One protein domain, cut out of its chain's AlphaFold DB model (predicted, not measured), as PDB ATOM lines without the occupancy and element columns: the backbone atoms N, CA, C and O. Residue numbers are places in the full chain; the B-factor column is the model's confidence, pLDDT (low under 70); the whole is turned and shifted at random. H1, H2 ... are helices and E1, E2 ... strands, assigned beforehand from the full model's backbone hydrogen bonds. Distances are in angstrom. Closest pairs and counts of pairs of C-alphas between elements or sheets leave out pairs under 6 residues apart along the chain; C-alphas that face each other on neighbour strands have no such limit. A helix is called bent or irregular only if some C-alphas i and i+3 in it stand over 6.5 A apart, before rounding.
ATOM      1  N   THR A 470     169.041 191.691 170.103       74.06
ATOM      2  CA  THR A 470     167.872 191.009 170.697       74.06
ATOM      3  C   THR A 470     166.683 190.940 169.749       74.06
ATOM      4  O   THR A 470     165.726 190.209 170.007       74.06
ATOM      5  N   GLN A 471     166.718 191.745 168.683       87.69
ATOM      6  CA  GLN A 471     165.620 191.955 167.748       87.69
ATOM      7  C   GLN A 471     164.330 192.344 168.484       87.69
ATOM      8  O   GLN A 471     163.227 191.971 168.083       87.69
ATOM      9  N   CYS A 472     164.466 193.134 169.557       94.88
ATOM     10  CA  CYS A 472     163.351 193.688 170.311       94.88
ATOM     11  C   CYS A 472     163.319 195.222 170.259       94.88
ATOM     12  O   CYS A 472     164.329 195.892 170.494       94.88
ATOM     13  N   VAL A 473     162.130 195.771 170.002       97.81
ATOM     14  CA  VAL A 473     161.836 197.209 170.045       97.81
ATOM     15  C   VAL A 473     160.726 197.494 171.052       97.81
ATOM     16  O   VAL A 473     159.757 196.741 171.158       97.81
ATOM     17  N   PHE A 474     160.860 198.592 171.793       98.19
ATOM     18  CA  PHE A 474     159.783 199.137 172.619       98.19
ATOM     19  C   PHE A 474     159.159 200.344 171.908       98.19
ATOM     20  O   PHE A 474     159.874 201.290 171.592       98.19
ATOM     21  N   ASP A 475     157.844 200.343 171.700       98.50
ATOM     22  CA  ASP A 475     157.061 201.507 171.273       98.50
ATOM     23  C   ASP A 475     156.320 202.054 172.501       98.50
ATOM     24  O   ASP A 475     155.397 201.421 173.020       98.50
ATOM     25  N   LEU A 476     156.779 203.184 173.040       97.88
ATOM     26  CA  LEU A 476     156.241 203.780 174.263       97.88
ATOM     27  C   LEU A 476     155.440 205.040 173.922       97.88
ATOM     28  O   LEU A 476     155.915 205.909 173.186       97.88
ATOM     29  N   PHE A 477     154.250 205.161 174.518       96.94
ATOM     30  CA  PHE A 477     153.170 206.034 174.037       96.94
ATOM     31  C   PHE A 477     152.680 205.597 172.639       96.94
ATOM     32  O   PHE A 477     152.455 206.426 171.756       96.94
ATOM     33  N   CYS A 478     152.546 204.279 172.435       97.12
ATOM     34  CA  CYS A 478     152.281 203.664 171.128       97.12
ATOM     35  C   CYS A 478     150.913 204.027 170.515       97.12
ATOM     36  O   CYS A 478     150.691 203.825 169.315       97.12
ATOM     37  N   GLY A 479     149.968 204.538 171.315       96.50
ATOM     38  CA  GLY A 479     148.596 204.760 170.878       96.50
ATOM     39  C   GLY A 479     147.974 203.466 170.346       96.50
ATOM     40  O   GLY A 479     147.954 202.445 171.026       96.50
ATOM     41  N   ILE A 480     147.485 203.504 169.106       96.75
ATOM     42  CA  ILE A 480     146.902 202.336 168.424       96.75
ATOM     43  C   ILE A 480     147.914 201.505 167.614       96.75
ATOM     44  O   ILE A 480     147.509 200.705 166.768       96.75
ATOM     45  N   GLY A 481     149.214 201.729 167.837       97.00
ATOM     46  CA  GLY A 481     150.326 201.020 167.200       97.00
ATOM     47  C   GLY A 481     150.758 201.548 165.839       97.00
ATOM     48  O   GLY A 481     151.150 200.759 164.985       97.00
ATOM     49  N   PHE A 482     150.698 202.867 165.623       96.06
ATOM     50  CA  PHE A 482     151.120 203.483 164.356       96.06
ATOM     51  C   PHE A 482     152.570 203.127 163.970       96.06
ATOM     52  O   PHE A 482     152.844 202.891 162.796       96.06
ATOM     53  N   TYR A 483     153.480 203.025 164.947       96.81
ATOM     54  CA  TYR A 483     154.837 202.513 164.726       96.81
ATOM     55  C   TYR A 483     154.916 200.996 164.951       96.81
ATOM     56  O   TYR A 483     155.573 200.298 164.179       96.81
ATOM     57  N   SER A 484     154.222 200.480 165.975       97.88
ATOM     58  CA  SER A 484     154.249 199.060 166.358       97.88
ATOM     59  C   SER A 484     153.954 198.104 165.194       97.88
ATOM     60  O   SER A 484     154.650 197.102 165.042       97.88
ATOM     61  N   LEU A 485     152.939 198.411 164.374       97.50
ATOM     62  CA  LEU A 485     152.506 197.563 163.259       97.50
ATOM     63  C   LEU A 485     153.595 197.441 162.170       97.50
ATOM     64  O   LEU A 485     154.045 196.322 161.930       97.50
ATOM     65  N   PRO A 486     154.108 198.536 161.569       96.62
ATOM     66  CA  PRO A 486     155.237 198.478 160.640       96.62
ATOM     67  C   PRO A 486     156.481 197.785 161.210       96.62
ATOM     68  O   PRO A 486     157.100 196.960 160.537       96.62
ATOM     69  N   LEU A 487     156.839 198.077 162.463       96.19
ATOM     70  CA  LEU A 487     158.048 197.540 163.101       96.19
ATOM     71  C   LEU A 487     157.976 196.036 163.375       96.19
ATOM     72  O   LEU A 487     159.020 195.398 163.502       96.19
ATOM     73  N   SER A 488     156.779 195.443 163.389       95.94
ATOM     74  CA  SER A 488     156.608 193.994 163.530       95.94
ATOM     75  C   SER A 488     157.224 193.198 162.373       95.94
ATOM     76  O   SER A 488     157.440 191.999 162.518       95.94
ATOM     77  N   SER A 489     157.526 193.845 161.242       93.12
ATOM     78  CA  SER A 489     158.246 193.232 160.118       93.12
ATOM     79  C   SER A 489     159.775 193.243 160.273       93.12
ATOM     80  O   SER A 489     160.462 192.533 159.545       93.12
ATOM     81  N   MET A 490     160.318 194.031 161.212       93.56
ATOM     82  CA  MET A 490     161.766 194.237 161.396       93.56
ATOM     83  C   MET A 490     162.325 193.671 162.711       93.56
ATOM     84  O   MET A 490     163.546 193.614 162.872       93.56
ATOM     85  N   PHE A 491     161.463 193.294 163.657       95.88
ATOM     86  CA  PHE A 491     161.825 192.870 165.013       95.88
ATOM     87  C   PHE A 491     161.051 191.608 165.415       95.88
ATOM     88  O   PHE A 491     159.848 191.512 165.185       95.88
ATOM     89  N   ASN A 492     161.708 190.668 166.096       94.06
ATOM     90  CA  ASN A 492     161.081 189.444 166.609       94.06
ATOM     91  C   ASN A 492     160.109 189.725 167.764       94.06
ATOM     92  O   ASN A 492     159.196 188.937 167.998       94.06
ATOM     93  N   HIS A 493     160.289 190.841 168.481       94.88
ATOM     94  CA  HIS A 493     159.425 191.244 169.592       94.88
ATOM     95  C   HIS A 493     159.191 192.760 169.609       94.88
ATOM     96  O   HIS A 493     160.129 193.540 169.782       94.88
ATOM     97  N   VAL A 494     157.931 193.182 169.518       97.81
ATOM     98  CA  VAL A 494     157.521 194.589 169.626       97.81
ATOM     99  C   VAL A 494     156.726 194.774 170.917       97.81
ATOM    100  O   VAL A 494     155.589 194.321 171.027       97.81
ATOM    101  N   ILE A 495     157.300 195.440 171.916       97.75
ATOM    102  CA  ILE A 495     156.622 195.720 173.190       97.75
ATOM    103  C   ILE A 495     155.980 197.100 173.101       97.75
ATOM    104  O   ILE A 495     156.680 198.097 172.966       97.75
ATOM    105  N   SER A 496     154.653 197.168 173.153       98.44
ATOM    106  CA  SER A 496     153.902 198.402 172.885       98.44
ATOM    107  C   SER A 496     153.177 198.865 174.140       98.44
ATOM    108  O   SER A 496     152.322 198.142 174.646       98.44
ATOM    109  N   ALA A 497     153.516 200.042 174.661       97.25
ATOM    110  CA  ALA A 497     153.040 200.515 175.957       97.25
ATOM    111  C   ALA A 497     152.328 201.872 175.874       97.25
ATOM    112  O   ALA A 497     152.880 202.845 175.354       97.25
ATOM    113  N   ASP A 498     151.136 201.960 176.464       97.06
ATOM    114  CA  ASP A 498     150.344 203.192 176.537       97.06
ATOM    115  C   ASP A 498     149.571 203.273 177.865       97.06
ATOM    116  O   ASP A 498     149.172 202.258 178.443       97.06
ATOM    117  N   TYR A 499     149.347 204.497 178.350       94.25
ATOM    118  CA  TYR A 499     148.625 204.761 179.600       94.25
ATOM    119  C   TYR A 499     147.098 204.790 179.415       94.25
ATOM    120  O   TYR A 499     146.357 204.880 180.392       94.25
ATOM    121  N   SER A 500     146.615 204.770 178.171       93.50
ATOM    122  CA  SER A 500     145.198 204.709 177.833       93.50
ATOM    123  C   SER A 500     144.794 203.270 177.527       93.50
ATOM    124  O   SER A 500     145.148 202.714 176.486       93.50
ATOM    125  N   ILE A 501     143.974 202.678 178.398       93.81
ATOM    126  CA  ILE A 501     143.372 201.356 178.163       93.81
ATOM    127  C   ILE A 501     142.586 201.292 176.842       93.81
ATOM    128  O   ILE A 501     142.523 200.244 176.206       93.81
ATOM    129  N   GLU A 502     142.019 202.416 176.396       92.81
ATOM    130  CA  GLU A 502     141.307 202.509 175.121       92.81
ATOM    131  C   GLU A 502     142.273 202.420 173.932       92.81
ATOM    132  O   GLU A 502     141.999 201.705 172.972       92.81
ATOM    133  N   ASN A 503     143.442 203.067 174.009       95.75
ATOM    134  CA  ASN A 503     144.482 202.936 172.982       95.75
ATOM    135  C   ASN A 503     144.946 201.478 172.864       95.75
ATOM    136  O   ASN A 503     145.005 200.946 171.759       95.75
ATOM    137  N   ILE A 504     145.177 200.816 174.003       97.56
ATOM    138  CA  ILE A 504     145.599 199.411 174.069       97.56
ATOM    139  C   ILE A 504     144.553 198.454 173.484       97.56
ATOM    140  O   ILE A 504     144.912 197.584 172.696       97.56
ATOM    141  N   LYS A 505     143.258 198.647 173.763       96.75
ATOM    142  CA  LYS A 505     142.189 197.854 173.129       96.75
ATOM    143  C   LYS A 505     142.143 198.041 171.611       96.75
ATOM    144  O   LYS A 505     142.056 197.061 170.877       96.75
ATOM    145  N   ASN A 506     142.241 199.283 171.132       96.94
ATOM    146  CA  ASN A 506     142.286 199.560 169.693       96.94
ATOM    147  C   ASN A 506     143.562 198.979 169.041       96.94
ATOM    148  O   ASN A 506     143.507 198.499 167.912       96.94
ATOM    149  N   LEU A 507     144.694 198.955 169.755       97.94
ATOM    150  CA  LEU A 507     145.912 198.264 169.329       97.94
ATOM    151  C   LEU A 507     145.704 196.743 169.241       97.94
ATOM    152  O   LEU A 507     146.036 196.155 168.220       97.94
ATOM    153  N   GLU A 508     145.113 196.098 170.248       98.19
ATOM    154  CA  GLU A 508     144.790 194.663 170.202       98.19
ATOM    155  C   GLU A 508     143.873 194.296 169.027       98.19
ATOM    156  O   GLU A 508     144.058 193.252 168.398       98.19
ATOM    157  N   GLU A 509     142.891 195.142 168.710       97.62
ATOM    158  CA  GLU A 509     142.060 194.978 167.515       97.62
ATOM    159  C   GLU A 509     142.880 195.141 166.227       97.62
ATOM    160  O   GLU A 509     142.767 194.304 165.335       97.62
ATOM    161  N   ASN A 510     143.753 196.149 166.138       97.88
ATOM    162  CA  ASN A 510     144.637 196.345 164.985       97.88
ATOM    163  C   ASN A 510     145.629 195.183 164.798       97.88
ATOM    164  O   ASN A 510     145.847 194.747 163.671       97.88
ATOM    165  N   ILE A 511     146.192 194.627 165.873       98.31
ATOM    166  CA  ILE A 511     147.068 193.443 165.823       98.31
ATOM    167  C   ILE A 511     146.320 192.261 165.191       98.31
ATOM    168  O   ILE A 511     146.823 191.645 164.248       98.31
ATOM    169  N   LYS A 512     145.085 191.999 165.647       97.88
ATOM    170  CA  LYS A 512     144.212 190.941 165.111       97.88
ATOM    171  C   LYS A 512     143.838 191.191 163.647       97.88
ATOM    172  O   LYS A 512     143.945 190.276 162.840       97.88
ATOM    173  N   LEU A 513     143.461 192.422 163.288       97.19
ATOM    174  CA  LEU A 513     143.095 192.809 161.915       97.19
ATOM    175  C   LEU A 513     144.229 192.596 160.901       97.19
ATOM    176  O   LEU A 513     143.953 192.353 159.730       97.19
ATOM    177  N   ASN A 514     145.487 192.673 161.342       97.50
ATOM    178  CA  ASN A 514     146.667 192.504 160.490       97.50
ATOM    179  C   ASN A 514     147.337 191.125 160.639       97.50
ATOM    180  O   ASN A 514     148.388 190.900 160.046       97.50
ATOM    181  N   ASN A 515     146.744 190.202 161.408       97.19
ATOM    182  CA  ASN A 515     147.282 188.864 161.695       97.19
ATOM    183  C   ASN A 515     148.711 188.865 162.282       97.19
ATOM    184  O   ASN A 515     149.497 187.952 162.036       97.19
ATOM    185  N   ILE A 516     149.057 189.890 163.068       97.19
ATOM    186  CA  ILE A 516     150.395 190.039 163.652       97.19
ATOM    187  C   ILE A 516     150.471 189.273 164.979       97.19
ATOM    188  O   ILE A 516     149.562 189.355 165.801       97.19
ATOM    189  N   GLN A 517     151.564 188.539 165.206       95.75
ATOM    190  CA  GLN A 517     151.728 187.664 166.382       95.75
ATOM    191  C   GLN A 517     152.807 188.144 167.371       95.75
ATOM    192  O   GLN A 517     152.794 187.764 168.536       95.75
ATOM    193  N   ASN A 518     153.736 188.992 166.924       95.81
ATOM    194  CA  ASN A 518     154.930 189.414 167.665       95.81
ATOM    195  C   ASN A 518     154.818 190.791 168.352       95.81
ATOM    196  O   ASN A 518     155.804 191.271 168.921       95.81
ATOM    197  N   ILE A 519     153.640 191.424 168.332       97.75
ATOM    198  CA  ILE A 519     153.368 192.647 169.102       97.75
ATOM    199  C   ILE A 519     152.724 192.276 170.440       97.75
ATOM    200  O   ILE A 519     151.682 191.628 170.480       97.75
ATOM    201  N   LYS A 520     153.322 192.744 171.539       97.06
ATOM    202  CA  LYS A 520     152.826 192.573 172.906       97.06
ATOM    203  C   LYS A 520     152.335 193.921 173.456       97.06
ATOM    204  O   LYS A 520     153.171 194.746 173.842       97.06
ATOM    205  N   PRO A 521     151.018 194.182 173.474       97.38
ATOM    206  CA  PRO A 521     150.464 195.399 174.053       97.38
ATOM    207  C   PRO A 521     150.480 195.343 175.590       97.38
ATOM    208  O   PRO A 521     150.255 194.291 176.187       97.38
ATOM    209  N   ILE A 522     150.758 196.476 176.239       95.81
ATOM    210  CA  ILE A 522     150.826 196.622 177.698       95.81
ATOM    211  C   ILE A 522     150.145 197.934 178.109       95.81
ATOM    212  O   ILE A 522     150.615 199.024 177.784       95.81
ATOM    213  N   HIS A 523     149.059 197.840 178.876       96.12
ATOM    214  CA  HIS A 523     148.450 199.001 179.527       96.12
ATOM    215  C   HIS A 523     149.239 199.377 180.784       96.12
ATOM    216  O   HIS A 523     149.286 198.599 181.737       96.12
ATOM    217  N   ILE A 524     149.870 200.553 180.777       93.75
ATOM    218  CA  ILE A 524     150.768 200.972 181.856       93.75
ATOM    219  C   ILE A 524     150.941 202.495 181.916       93.75
ATOM    220  O   ILE A 524     151.141 203.157 180.897       93.75
ATOM    221  N   ASN A 525     150.914 203.081 183.116       92.12
ATOM    222  CA  ASN A 525     151.162 204.508 183.270       92.12
ATOM    223  C   ASN A 525     152.673 204.786 183.282       92.12
ATOM    224  O   ASN A 525     153.333 204.726 184.317       92.12
ATOM    225  N   LEU A 526     153.211 205.168 182.122       90.50
ATOM    226  CA  LEU A 526     154.627 205.512 181.929       90.50
ATOM    227  C   LEU A 526     155.112 206.719 182.766       90.50
ATOM    228  O   LEU A 526     156.315 206.966 182.840       90.50
ATOM    229  N   PHE A 527     154.209 207.457 183.422       87.19
ATOM    230  CA  PHE A 527     154.540 208.517 184.383       87.19
ATOM    231  C   PHE A 527     154.618 208.013 185.844       87.19
ATOM    232  O   PHE A 527     155.072 208.741 186.724       87.19
ATOM    233  N   ASN A 528     154.203 206.772 186.134       87.69
ATOM    234  CA  ASN A 528     154.173 206.208 187.488       87.69
ATOM    235  C   ASN A 528     155.446 205.375 187.794       87.69
ATOM    236  O   ASN A 528     155.732 204.407 187.091       87.69
ATOM    237  N   PRO A 529     156.207 205.672 188.871       84.00
ATOM    238  CA  PRO A 529     157.409 204.911 189.232       84.00
ATOM    239  C   PRO A 529     157.165 203.428 189.531       84.00
ATOM    240  O   PRO A 529     158.071 202.622 189.334       84.00
ATOM    241  N   ASN A 530     156.002 203.053 190.068       86.56
ATOM    242  CA  ASN A 530     155.732 201.659 190.435       86.56
ATOM    243  C   ASN A 530     155.426 200.808 189.200       86.56
ATOM    244  O   ASN A 530     155.923 199.691 189.087       86.56
ATOM    245  N   ASP A 531     154.710 201.381 188.242       88.69
ATOM    246  CA  ASP A 531     154.441 200.800 186.931       88.69
ATOM    247  C   ASP A 531     155.749 200.531 186.164       88.69
ATOM    248  O   ASP A 531     155.998 199.413 185.713       88.69
ATOM    249  N   LEU A 532     156.664 201.508 186.116       89.75
ATOM    250  CA  LEU A 532     157.984 201.337 185.492       89.75
ATOM    251  C   LEU A 532     158.830 200.229 186.160       89.75
ATOM    252  O   LEU A 532     159.599 199.539 185.483       89.75
ATOM    253  N   LYS A 533     158.662 199.988 187.471       87.56
ATOM    254  CA  LYS A 533     159.293 198.839 188.151       87.56
ATOM    255  C   LYS A 533     158.711 197.494 187.710       87.56
ATOM    256  O   LYS A 533     159.460 196.521 187.711       87.56
ATOM    257  N   GLN A 534     157.437 197.412 187.316       88.38
ATOM    258  CA  GLN A 534     156.864 196.156 186.815       88.38
ATOM    259  C   GLN A 534     157.534 195.735 185.503       88.38
ATOM    260  O   GLN A 534     157.964 194.588 185.376       88.38
ATOM    261  N   ILE A 535     157.752 196.674 184.569       91.00
ATOM    262  CA  ILE A 535     158.537 196.400 183.348       91.00
ATOM    263  C   ILE A 535     159.936 195.890 183.726       91.00
ATOM    264  O   ILE A 535     160.401 194.886 183.182       91.00
ATOM    265  N   ASN A 536     160.579 196.520 184.717       91.19
ATOM    266  CA  ASN A 536     161.894 196.087 185.184       91.19
ATOM    267  C   ASN A 536     161.895 194.652 185.744       91.19
ATOM    268  O   ASN A 536     162.844 193.909 185.504       91.19
ATOM    269  N   LEU A 537     160.845 194.230 186.456       90.56
ATOM    270  CA  LEU A 537     160.728 192.859 186.965       90.56
ATOM    271  C   LEU A 537     160.595 191.830 185.831       90.56
ATOM    272  O   LEU A 537     161.225 190.774 185.897       90.56
ATOM    273  N   HIS A 538     159.857 192.139 184.763       92.38
ATOM    274  CA  HIS A 538     159.739 191.239 183.611       92.38
ATOM    275  C   HIS A 538     161.024 191.156 182.768       92.38
ATOM    276  O   HIS A 538     161.355 190.069 182.292       92.38
ATOM    277  N   ILE A 539     161.788 192.250 182.645       92.94
ATOM    278  CA  ILE A 539     163.131 192.230 182.029       92.94
ATOM    279  C   ILE A 539     164.121 191.456 182.911       92.94
ATOM    280  O   ILE A 539     164.918 190.660 182.418       92.94
ATOM    281  N   ARG A 540     164.043 191.610 184.239       92.38
ATOM    282  CA  ARG A 540     164.848 190.824 185.182       92.38
ATOM    283  C   ARG A 540     164.573 189.320 185.045       92.38
ATOM    284  O   ARG A 540     165.520 188.536 185.046       92.38
ATOM    285  N   ARG A 541     163.303 188.913 184.910       93.06
ATOM    286  CA  ARG A 541     162.912 187.511 184.654       93.06
ATOM    287  C   ARG A 541     163.461 187.003 183.317       93.06
ATOM    288  O   ARG A 541     164.039 185.923 183.286       93.06
ATOM    289  N   TYR A 542     163.372 187.800 182.249       93.00
ATOM    290  CA  TYR A 542     163.967 187.477 180.946       93.00
ATOM    291  C   TYR A 542     165.474 187.180 181.043       93.00
ATOM    292  O   TYR A 542     165.925 186.131 180.587       93.00
ATOM    293  N   ILE A 543     166.238 188.050 181.713       92.50
ATOM    294  CA  ILE A 543     167.683 187.864 181.931       92.50
ATOM    295  C   ILE A 543     167.961 186.580 182.724       92.50
ATOM    296  O   ILE A 543     168.815 185.787 182.337       92.50
ATOM    297  N   VAL A 544     167.224 186.343 183.813       93.44
ATOM    298  CA  VAL A 544     167.355 185.115 184.617       93.44
ATOM    299  C   VAL A 544     167.118 183.860 183.771       93.44
ATOM    300  O   VAL A 544     167.865 182.891 183.915       93.44
ATOM    301  N   ASN A 545     166.137 183.882 182.868       92.56
ATOM    302  CA  ASN A 545     165.828 182.748 181.998       92.56
ATOM    303  C   ASN A 545     166.912 182.528 180.928       92.56
ATOM    304  O   ASN A 545     167.303 181.385 180.714       92.56
ATOM    305  N   ILE A 546     167.474 183.588 180.329       91.44
ATOM    306  CA  ILE A 546     168.629 183.481 179.411       91.44
ATOM    307  C   ILE A 546     169.809 182.770 180.077       91.44
ATOM    308  O   ILE A 546     170.386 181.853 179.492       91.44
ATOM    309  N   ILE A 547     170.148 183.177 181.304       92.81
ATOM    310  CA  ILE A 547     171.303 182.642 182.033       92.81
ATOM    311  C   ILE A 547     171.067 181.184 182.445       92.81
ATOM    312  O   ILE A 547     171.953 180.345 182.294       92.81
ATOM    313  N   LYS A 548     169.861 180.852 182.930       91.62
ATOM    314  CA  LYS A 548     169.485 179.464 183.253       91.62
ATOM    315  C   LYS A 548     169.535 178.553 182.025       91.62
ATOM    316  O   LYS A 548     170.042 177.439 182.117       91.62
ATOM    317  N   ASN A 549     169.057 179.045 180.882       90.81
ATOM    318  CA  ASN A 549     168.966 178.283 179.637       90.81
ATOM    319  C   ASN A 549     170.274 178.284 178.824       90.81
ATOM    320  O   ASN A 549     170.302 177.714 177.737       90.81
ATOM    321  N   LYS A 550     171.351 178.908 179.329       87.81
ATOM    322  CA  LYS A 550     172.675 178.979 178.684       87.81
ATOM    323  C   LYS A 550     172.650 179.543 177.256       87.81
ATOM    324  O   LYS A 550     173.422 179.117 176.401       87.81
ATOM    325  N   ASN A 551     171.782 180.523 176.988       84.75
ATOM    326  CA  ASN A 551     171.758 181.209 175.693       84.75
ATOM    327  C   ASN A 551     172.912 182.229 175.617       84.75
ATOM    328  O   ASN A 551     172.741 183.415 175.909       84.75
ATOM    329  N   HIS A 552     174.100 181.720 175.281       86.06
ATOM    330  CA  HIS A 552     175.368 182.450 175.302       86.06
ATOM    331  C   HIS A 552     175.431 183.631 174.321       86.06
ATOM    332  O   HIS A 552     176.097 184.619 174.632       86.06
ATOM    333  N   ASP A 553     174.691 183.595 173.212       84.81
ATOM    334  CA  ASP A 553     174.693 184.649 172.183       84.81
ATOM    335  C   ASP A 553     174.280 186.021 172.749       84.81
ATOM    336  O   ASP A 553     174.736 187.074 172.299       84.81
ATOM    337  N   LEU A 554     173.448 186.022 173.797       86.56
ATOM    338  CA  LEU A 554     172.977 187.233 174.471       86.56
ATOM    339  C   LEU A 554     173.823 187.637 175.690       86.56
ATOM    340  O   LEU A 554     173.611 188.724 176.235       86.56
ATOM    341  N   TYR A 555     174.793 186.818 176.121       90.44
ATOM    342  CA  TYR A 555     175.584 187.080 177.333       90.44
ATOM    343  C   TYR A 555     176.432 188.346 177.191       90.44
ATOM    344  O   TYR A 555     176.424 189.175 178.099       90.44
ATOM    345  N   SER A 556     177.086 188.538 176.038       86.69
ATOM    346  CA  SER A 556     177.862 189.752 175.736       86.69
ATOM    347  C   SER A 556     177.007 191.017 175.887       86.69
ATOM    348  O   SER A 556     177.368 191.932 176.622       86.69
ATOM    349  N   ASN A 557     175.811 191.030 175.288       87.19
ATOM    350  CA  ASN A 557     174.899 192.173 175.339       87.19
ATOM    351  C   ASN A 557     174.404 192.460 176.772       87.19
ATOM    352  O   ASN A 557     174.381 193.609 177.220       87.19
ATOM    353  N   ILE A 558     174.051 191.412 177.528       88.31
ATOM    354  CA  ILE A 558     173.658 191.539 178.941       88.31
ATOM    355  C   ILE A 558     174.817 192.108 179.769       88.31
ATOM    356  O   ILE A 558     174.605 193.055 180.525       88.31
ATOM    357  N   LYS A 559     176.033 191.572 179.604       85.56
ATOM    358  CA  LYS A 559     177.251 192.008 180.298       85.56
ATOM    359  C   LYS A 559     177.543 193.487 180.029       85.56
ATOM    360  O   LYS A 559     177.575 194.268 180.976       85.56
ATOM    361  N   THR A 560     177.587 193.904 178.759       84.75
ATOM    362  CA  THR A 560     177.760 195.313 178.357       84.75
ATOM    363  C   THR A 560     176.728 196.241 179.011       84.75
ATOM    364  O   THR A 560     177.080 197.306 179.523       84.75
ATOM    365  N   LYS A 561     175.448 195.846 179.043       86.12
ATOM    366  CA  LYS A 561     174.370 196.648 179.652       86.12
ATOM    367  C   LYS A 561     174.419 196.680 181.181       86.12
ATOM    368  O   LYS A 561     173.977 197.670 181.766       86.12
ATOM    369  N   ILE A 562     174.933 195.630 181.825       81.81
ATOM    370  CA  ILE A 562     175.207 195.607 183.267       81.81
ATOM    371  C   ILE A 562     176.358 196.567 183.578       81.81
ATOM    372  O   ILE A 562     176.174 197.497 184.361       81.81
ATOM    373  N   ASP A 563     177.512 196.392 182.935       77.19
ATOM    374  CA  ASP A 563     178.735 197.140 183.246       77.19
ATOM    375  C   ASP A 563     178.560 198.651 183.015       77.19
ATOM    376  O   ASP A 563     178.984 199.469 183.834       77.19
ATOM    377  N   ALA A 564     177.804 199.047 181.984       75.56
ATOM    378  CA  ALA A 564     177.484 200.447 181.699       75.56
ATOM    379  C   ALA A 564     176.552 201.140 182.726       75.56
ATOM    380  O   ALA A 564     176.204 202.317 182.566       75.56
ATOM    381  N   GLN A 565     176.144 200.450 183.794       66.62
ATOM    382  CA  GLN A 565     175.493 201.050 184.974       66.62
ATOM    383  C   GLN A 565     176.483 201.403 186.080       66.62
ATOM    384  O   GLN A 565     176.188 202.238 186.937       66.62
ATOM    385  N   TYR A 566     177.654 200.768 186.055       52.22
ATOM    386  CA  TYR A 566     178.710 200.888 187.054       52.22
ATOM    387  C   TYR A 566     179.878 201.758 186.573       52.22
ATOM    388  O   TYR A 566     180.885 201.847 187.265       52.22
ATOM    389  N   ALA A 567     179.728 202.449 185.434       45.97
ATOM    390  CA  ALA A 567     180.682 203.424 184.904       45.97
ATOM    391  C   ALA A 567     180.814 204.670 185.813       45.97
ATOM    392  O   ALA A 567     180.298 205.749 185.523       45.97
ATOM    393  N   SER A 568     181.518 204.485 186.927       35.50
ATOM    394  CA  SER A 568     182.003 205.483 187.874       35.50
ATOM    395  C   SER A 568     183.379 205.007 188.327       35.50
ATOM    396  O   SER A 568     183.476 204.167 189.217       35.50
ATOM    397  N   GLN A 580     170.599 204.673 189.741       49.06
ATOM    398  CA  GLN A 580     170.259 203.654 188.747       49.06
ATOM    399  C   GLN A 580     169.727 202.368 189.416       49.06
ATOM    400  O   GLN A 580     168.767 201.790 188.913       49.06
ATOM    401  N   LYS A 581     170.218 202.004 190.617       48.62
ATOM    402  CA  LYS A 581     169.756 200.860 191.430       48.62
ATOM    403  C   LYS A 581     168.250 200.808 191.659       48.62
ATOM    404  O   LYS A 581     167.701 199.713 191.712       48.62
ATOM    405  N   SER A 582     167.583 201.960 191.737       51.81
ATOM    406  CA  SER A 582     166.138 202.038 191.997       51.81
ATOM    407  C   SER A 582     165.244 201.986 190.749       51.81
ATOM    408  O   SER A 582     164.046 201.752 190.889       51.81
ATOM    409  N   ASN A 583     165.802 202.197 189.547       66.31
ATOM    410  CA  ASN A 583     165.039 202.344 188.294       66.31
ATOM    411  C   ASN A 583     165.563 201.462 187.143       66.31
ATOM    412  O   ASN A 583     165.151 201.648 186.002       66.31
ATOM    413  N   SER A 584     166.447 200.504 187.427       81.88
ATOM    414  CA  SER A 584     167.052 199.582 186.457       81.88
ATOM    415  C   SER A 584     166.583 198.134 186.703       81.88
ATOM    416  O   SER A 584     166.403 197.755 187.863       81.88
ATOM    417  N   PRO A 585     166.387 197.298 185.662       83.19
ATOM    418  CA  PRO A 585     166.085 195.874 185.836       83.19
ATOM    419  C   PRO A 585     167.279 195.033 186.308       83.19
ATOM    420  O   PRO A 585     167.090 193.958 186.877       83.19
ATOM    421  N   TYR A 586     168.505 195.508 186.093       84.56
ATOM    422  CA  TYR A 586     169.715 194.705 186.283       84.56
ATOM    423  C   TYR A 586     170.213 194.718 187.739       84.56
ATOM    424  O   TYR A 586     170.734 193.733 188.258       84.56
ATOM    425  N   THR A 587     169.982 195.815 188.452       74.06
ATOM    426  CA  THR A 587     170.606 196.137 189.750       74.06
ATOM    427  C   THR A 587     170.157 195.286 190.931       74.06
ATOM    428  O   THR A 587     170.741 195.376 192.008       74.06
ATOM    429  N   SER A 588     169.130 194.461 190.736       75.00
ATOM    430  CA  SER A 588     168.645 193.486 191.715       75.00
ATOM    431  C   SER A 588     168.739 192.036 191.217       75.00
ATOM    432  O   SER A 588     168.177 191.144 191.851       75.00
ATOM    433  N   LEU A 589     169.421 191.784 190.089       85.12
ATOM    434  CA  LEU A 589     169.624 190.433 189.553       85.12
ATOM    435  C   LEU A 589     170.222 189.484 190.617       85.12
ATOM    436  O   LEU A 589     171.041 189.914 191.431       85.12
ATOM    437  N   PRO A 590     169.838 188.194 190.628       88.50
ATOM    438  CA  PRO A 590     170.424 187.211 191.540       88.50
ATOM    439  C   PRO A 590     171.948 187.105 191.382       88.50
ATOM    440  O   PRO A 590     172.451 187.157 190.261       88.50
ATOM    441  N   LYS A 591     172.680 186.874 192.483       86.56
ATOM    442  CA  LYS A 591     174.159 186.791 192.485       86.56
ATOM    443  C   LYS A 591     174.724 185.824 191.434       86.56
ATOM    444  O   LYS A 591     175.710 186.165 190.786       86.56
ATOM    445  N   PHE A 592     174.064 184.682 191.211       90.50
ATOM    446  CA  PHE A 592     174.510 183.690 190.229       90.50
ATOM    447  C   PHE A 592     174.591 184.255 188.801       90.50
ATOM    448  O   PHE A 592     175.478 183.861 188.058       90.50
ATOM    449  N   VAL A 593     173.732 185.215 188.425       89.44
ATOM    450  CA  VAL A 593     173.761 185.835 187.088       89.44
ATOM    451  C   VAL A 593     175.092 186.540 186.844       89.44
ATOM    452  O   VAL A 593     175.707 186.353 185.799       89.44
ATOM    453  N   TYR A 594     175.564 187.301 187.832       87.56
ATOM    454  CA  TYR A 594     176.851 187.987 187.765       87.56
ATOM    455  C   TYR A 594     178.016 186.990 187.711       87.56
ATOM    456  O   TYR A 594     178.901 187.135 186.875       87.56
ATOM    457  N   GLN A 595     177.983 185.954 188.555       87.12
ATOM    458  CA  GLN A 595     179.014 184.909 188.595       87.12
ATOM    459  C   GLN A 595     179.115 184.167 187.252       87.12
ATOM    460  O   GLN A 595     180.192 184.104 186.667       87.12
ATOM    461  N   THR A 596     177.987 183.706 186.699       89.56
ATOM    462  CA  THR A 596     177.947 183.002 185.408       89.56
ATOM    463  C   THR A 596     178.460 183.859 184.247       89.56
ATOM    464  O   THR A 596     179.127 183.325 183.362       89.56
ATOM    465  N   PHE A 652     155.255 185.244 181.954       81.19
ATOM    466  CA  PHE A 652     155.346 186.470 181.148       81.19
ATOM    467  C   PHE A 652     156.694 187.175 181.386       81.19
ATOM    468  O   PHE A 652     156.970 187.711 182.467       81.19
ATOM    469  N   VAL A 653     157.495 187.257 180.324       88.69
ATOM    470  CA  VAL A 653     158.757 188.006 180.267       88.69
ATOM    471  C   VAL A 653     158.715 189.133 179.227       88.69
ATOM    472  O   VAL A 653     157.853 189.152 178.339       88.69
ATOM    473  N   ILE A 654     159.641 190.087 179.368       90.00
ATOM    474  CA  ILE A 654     159.875 191.203 178.442       90.00
ATOM    475  C   ILE A 654     161.352 191.173 178.041       90.00
ATOM    476  O   ILE A 654     162.220 191.255 178.909       90.00
ATOM    477  N   SER A 655     161.632 191.069 176.744       90.06
ATOM    478  CA  SER A 655     162.998 191.083 176.214       90.06
ATOM    479  C   SER A 655     163.681 192.441 176.417       90.06
ATOM    480  O   SER A 655     163.026 193.480 176.497       90.06
ATOM    481  N   ILE A 656     165.013 192.454 176.486       91.06
ATOM    482  CA  ILE A 656     165.790 193.705 176.516       91.06
ATOM    483  C   ILE A 656     165.681 194.393 175.142       91.06
ATOM    484  O   ILE A 656     165.907 193.715 174.141       91.06
ATOM    485  N   PRO A 657     165.404 195.707 175.052       93.88
ATOM    486  CA  PRO A 657     165.292 196.393 173.768       93.88
ATOM    487  C   PRO A 657     166.647 196.805 173.177       93.88
ATOM    488  O   PRO A 657     167.484 197.424 173.855       93.88
ATOM    489  N   ASP A 658     166.793 196.571 171.874       91.56
ATOM    490  CA  ASP A 658     167.820 197.188 171.025       91.56
ATOM    491  C   ASP A 658     167.473 198.660 170.732       91.56
ATOM    492  O   ASP A 658     168.351 199.528 170.722       91.56
ATOM    493  N   LEU A 659     166.170 198.926 170.560       97.00
ATOM    494  CA  LEU A 659     165.578 200.227 170.251       97.00
ATOM    495  C   LEU A 659     164.424 200.561 171.199       97.00
ATOM    496  O   LEU A 659     163.555 199.727 171.453       97.00
ATOM    497  N   ILE A 660     164.345 201.819 171.626       98.31
ATOM    498  CA  ILE A 660     163.126 202.398 172.195       98.31
ATOM    499  C   ILE A 660     162.652 203.540 171.291       98.31
ATOM    500  O   ILE A 660     163.399 204.475 171.018       98.31
ATOM    501  N   ILE A 661     161.397 203.498 170.860       98.50
ATOM    502  CA  ILE A 661     160.712 204.627 170.231       98.50
ATOM    503  C   ILE A 661     159.822 205.289 171.278       98.50
ATOM    504  O   ILE A 661     159.125 204.607 172.030       98.50
ATOM    505  N   ILE A 662     159.859 206.621 171.339       98.12
ATOM    506  CA  ILE A 662     158.979 207.409 172.204       98.12
ATOM    507  C   ILE A 662     158.291 208.517 171.402       98.12
ATOM    508  O   ILE A 662     158.953 209.301 170.718       98.12
ATOM    509  N   ASN A 663     156.965 208.609 171.526       96.81
ATOM    510  CA  ASN A 663     156.150 209.688 170.954       96.81
ATOM    511  C   ASN A 663     155.258 210.339 172.037       96.81
ATOM    512  O   ASN A 663     154.038 210.151 172.052       96.81
ATOM    513  N   PRO A 664     155.852 211.042 173.019       95.44
ATOM    514  CA  PRO A 664     155.132 211.530 174.190       95.44
ATOM    515  C   PRO A 664     154.188 212.707 173.870       95.44
ATOM    516  O   PRO A 664     154.386 213.436 172.894       95.44
ATOM    517  N   PRO A 665     153.206 212.994 174.750       91.88
ATOM    518  CA  PRO A 665     152.362 214.185 174.645       91.88
ATOM    519  C   PRO A 665     153.167 215.494 174.579       91.88
ATOM    520  O   PRO A 665     154.289 215.575 175.075       91.88
ATOM    521  N   ARG A 666     152.548 216.584 174.096       90.12
ATOM    522  CA  ARG A 666     153.159 217.931 173.927       90.12
ATOM    523  C   ARG A 666     153.882 218.537 175.148       90.12
ATOM    524  O   ARG A 666     154.534 219.565 174.991       90.12
ATOM    525  N   LYS A 667     153.758 217.971 176.353       93.19
ATOM    526  CA  LYS A 667     154.541 218.375 177.537       93.19
ATOM    527  C   LYS A 667     155.962 217.785 177.555       93.19
ATOM    528  O   LYS A 667     156.793 218.276 178.324       93.19
ATOM    529  N   GLY A 668     156.236 216.777 176.726       93.94
ATOM    530  CA  GLY A 668     157.433 215.940 176.758       93.94
ATOM    531  C   GLY A 668     157.371 214.851 177.834       93.94
ATOM    532  O   GLY A 668     156.333 214.614 178.453       93.94
ATOM    533  N   CYS A 669     158.506 214.201 178.058       94.38
ATOM    534  CA  CYS A 669     158.718 213.188 179.085       94.38
ATOM    535  C   CYS A 669     159.060 213.814 180.442       94.38
ATOM    536  O   CYS A 669     159.768 214.816 180.513       94.38
ATOM    537  N   GLU A 670     158.679 213.179 181.549       90.81
ATOM    538  CA  GLU A 670     159.115 213.606 182.888       90.81
ATOM    539  C   GLU A 670     160.556 213.165 183.210       90.81
ATOM    540  O   GLU A 670     161.046 212.174 182.662       90.81
ATOM    541  N   LYS A 671     161.244 213.868 184.131       87.69
ATOM    542  CA  LYS A 671     162.625 213.528 184.552       87.69
ATOM    543  C   LYS A 671     162.750 212.057 184.971       87.69
ATOM    544  O   LYS A 671     163.688 211.383 184.555       87.69
ATOM    545  N   LEU A 672     161.793 211.555 185.758       85.94
ATOM    546  CA  LEU A 672     161.765 210.175 186.250       85.94
ATOM    547  C   LEU A 672     161.767 209.151 185.103       85.94
ATOM    548  O   LEU A 672     162.624 208.271 185.078       85.94
ATOM    549  N   PHE A 673     160.866 209.308 184.129       92.38
ATOM    550  CA  PHE A 673     160.781 208.429 182.960       92.38
ATOM    551  C   PHE A 673     162.089 208.420 182.157       92.38
ATOM    552  O   PHE A 673     162.584 207.359 181.793       92.38
ATOM    553  N   ARG A 674     162.733 209.579 181.963       91.75
ATOM    554  CA  ARG A 674     164.035 209.657 181.266       91.75
ATOM    555  C   ARG A 674     165.167 208.956 182.025       91.75
ATOM    556  O   ARG A 674     166.047 208.366 181.406       91.75
ATOM    557  N   ARG A 675     165.139 208.980 183.362       85.31
ATOM    558  CA  ARG A 675     166.086 208.225 184.206       85.31
ATOM    559  C   ARG A 675     165.832 206.718 184.132       85.31
ATOM    560  O   ARG A 675     166.789 205.952 184.134       85.31
ATOM    561  N   TRP A 676     164.573 206.299 184.004       90.62
ATOM    562  CA  TRP A 676     164.214 204.908 183.728       90.62
ATOM    563  C   TRP A 676     164.672 204.459 182.327       90.62
ATOM    564  O   TRP A 676     165.341 203.435 182.232       90.62
ATOM    565  N   LEU A 677     164.475 205.264 181.271       92.19
ATOM    566  CA  LEU A 677     165.028 204.992 179.928       92.19
ATOM    567  C   LEU A 677     166.554 204.783 179.953       92.19
ATOM    568  O   LEU A 677     167.073 203.874 179.305       92.19
ATOM    569  N   ARG A 678     167.292 205.582 180.738       87.69
ATOM    570  CA  ARG A 678     168.730 205.357 180.971       87.69
ATOM    571  C   ARG A 678     169.015 204.064 181.746       87.69
ATOM    572  O   ARG A 678     170.012 203.414 181.450       87.69
ATOM    573  N   GLY A 679     168.169 203.694 182.707       85.38
ATOM    574  CA  GLY A 679     168.283 202.457 183.492       85.38
ATOM    575  C   GLY A 679     168.021 201.177 182.688       85.38
ATOM    576  O   GLY A 679     168.658 200.162 182.948       85.38
ATOM    577  N   ILE A 680     167.161 201.231 181.663       89.06
ATOM    578  CA  ILE A 680     166.963 200.134 180.694       89.06
ATOM    579  C   ILE A 680     168.237 199.854 179.874       89.06
ATOM    580  O   ILE A 680     168.430 198.727 179.408       89.06
ATOM    581  N   CYS A 681     169.126 200.847 179.740       87.44
ATOM    582  CA  CYS A 681     170.376 200.758 178.980       87.44
ATOM    583  C   CYS A 681     170.142 200.280 177.532       87.44
ATOM    584  O   CYS A 681     170.856 199.413 177.031       87.44
ATOM    585  N   SER A 682     169.102 200.789 176.860       91.50
ATOM    586  CA  SER A 682     168.935 200.555 175.418       91.50
ATOM    587  C   SER A 682     169.978 201.359 174.642       91.50
ATOM    588  O   SER A 682     170.326 202.465 175.057       91.50
ATOM    589  N   ARG A 683     170.498 200.809 173.535       91.06
ATOM    590  CA  ARG A 683     171.541 201.500 172.763       91.06
ATOM    591  C   ARG A 683     170.959 202.679 171.997       91.06
ATOM    592  O   ARG A 683     171.621 203.703 171.895       91.06
TER     593      ARG A 683
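What this domain is: This is residues 470 to 568, 580 to 596 and 652 to 683 of the 758 residues of the protein "SAM dependent methyltransferase, putative" of Plasmodium chabaudi chabaudi (UniProt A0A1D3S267). A small sheet of four parallel strands, in the order E3 E2 E1 E4, has H2 packed along its E3 edge and the one-turn H1 grazing it. On the side away from H2 stands a group of four helices: the long H3 runs side by side with H6, H4 folds back from the far part of H3 as a helical hairpin, and the short H5 packs on H3 near that same end. H2 lies at one end of the longest axis and H4 and H5 at the other. The printed part has 148 residues, with six named helices and four named strands in the order E1 H1 E2 H2 E3 H3 H4 H5 E4 H6, and its class is mixed, helices and strands. It is compact, with a radius of gyration of the C-alphas of 15.4 A, and rounded, spanning 45 by 33 by 22 A.

How they stand to each other: In the sheet the edge strand E3, residues 519 to 523, is the parallel neighbour of E2, residues 493 to 498, at 24 degrees; N 520 and O 494 are 2.8 A apart, within hydrogen-bond range. E2 is parallel to E1, residues 472 to 476, at 11 degrees, with N 475 and O 495 at 2.8 A. E1 is parallel to the other edge strand, E4, residues 659 to 662, at 11 degrees, with N 661 and O 474 at 2.8 A. H2, residues 501 to 513, is on one face of the sheet, an arrangement of two layers, at a height over the sheet of 9.1 A. It lies over E3 and runs along the strands, at 12 degrees to E3 on the local plane; their closest C-alphas, of Ile 501 and His 523, are 5.8 A apart. H1, residues 484 to 487, is on the sheet but only grazes it. E1, H1, E2 and E2, H2, E3 are strand-helix-strand units, two parallel neighbour strands with a helix between, each with a right-handed crossover. H3, residues 529 to 548, is the hub, touching three helices, and is not on the sheet. With its residues 529 to 536 alone it touches H6, residues 671 to 680, at a shallow tilt of 3 degrees, the same way; the closest C-alphas, of Leu 532 and Trp 676, are 7.4 A apart. With residues 543 to 547 alone it touches H4, residues 552 to 563, at a steep tilt of 42 degrees, opposite ways; the closest C-alphas, of Ile 546 and Leu 554, are 7.6 A apart, and the two form a helical hairpin. H3 only just touches H5, residues 591 to 596, with 3 pairs of C-alphas within 8 A; the closest, of Ile 547 and Val 593, are 6.5 A apart. H4 and H5 are near each other. H4 is irregular, but only just: C-alphas 553 and 556 are 7.0 A apart. Every O i to N i+4 pair is within hydrogen-bond range in H2, H3, H5 and H6, and 6 of 8 in H4; H1 is too short for such a pair.

Where its parts are: E1 begins at C-alpha 472, (163.351, 193.688, 170.311). E2 is the longest strand, 16.5 A from first to last C-alpha; E1 measures 13.0 A, E3 13.2 A and E4 9.9 A. H3 measures 28.8 A, from C-alpha 529 at (157.409, 204.911, 189.232) to C-alpha 548 at (169.485, 179.464, 183.253). H2 measures 18.4 A, H4 17.0 A, H6 14.6 A, H5 8.9 A and H1 5.2 A. H6 ends at C-alpha 680, (166.963, 200.134, 180.694).

The domain as a whole: The two C-alphas farthest apart, of Leu 513 and Ser 568, are 48.5 A apart. Residues 569 to 579 are not printed, with 11.9 A between C-alphas 568 and 580, nor are 597 to 651, with 23.3 A between C-alphas 596 and 652. Of the links that are printed whole none is long. The mean pLDDT of the printed part is 89.6; residues 565 to 568 and 580 to 583 are under 70.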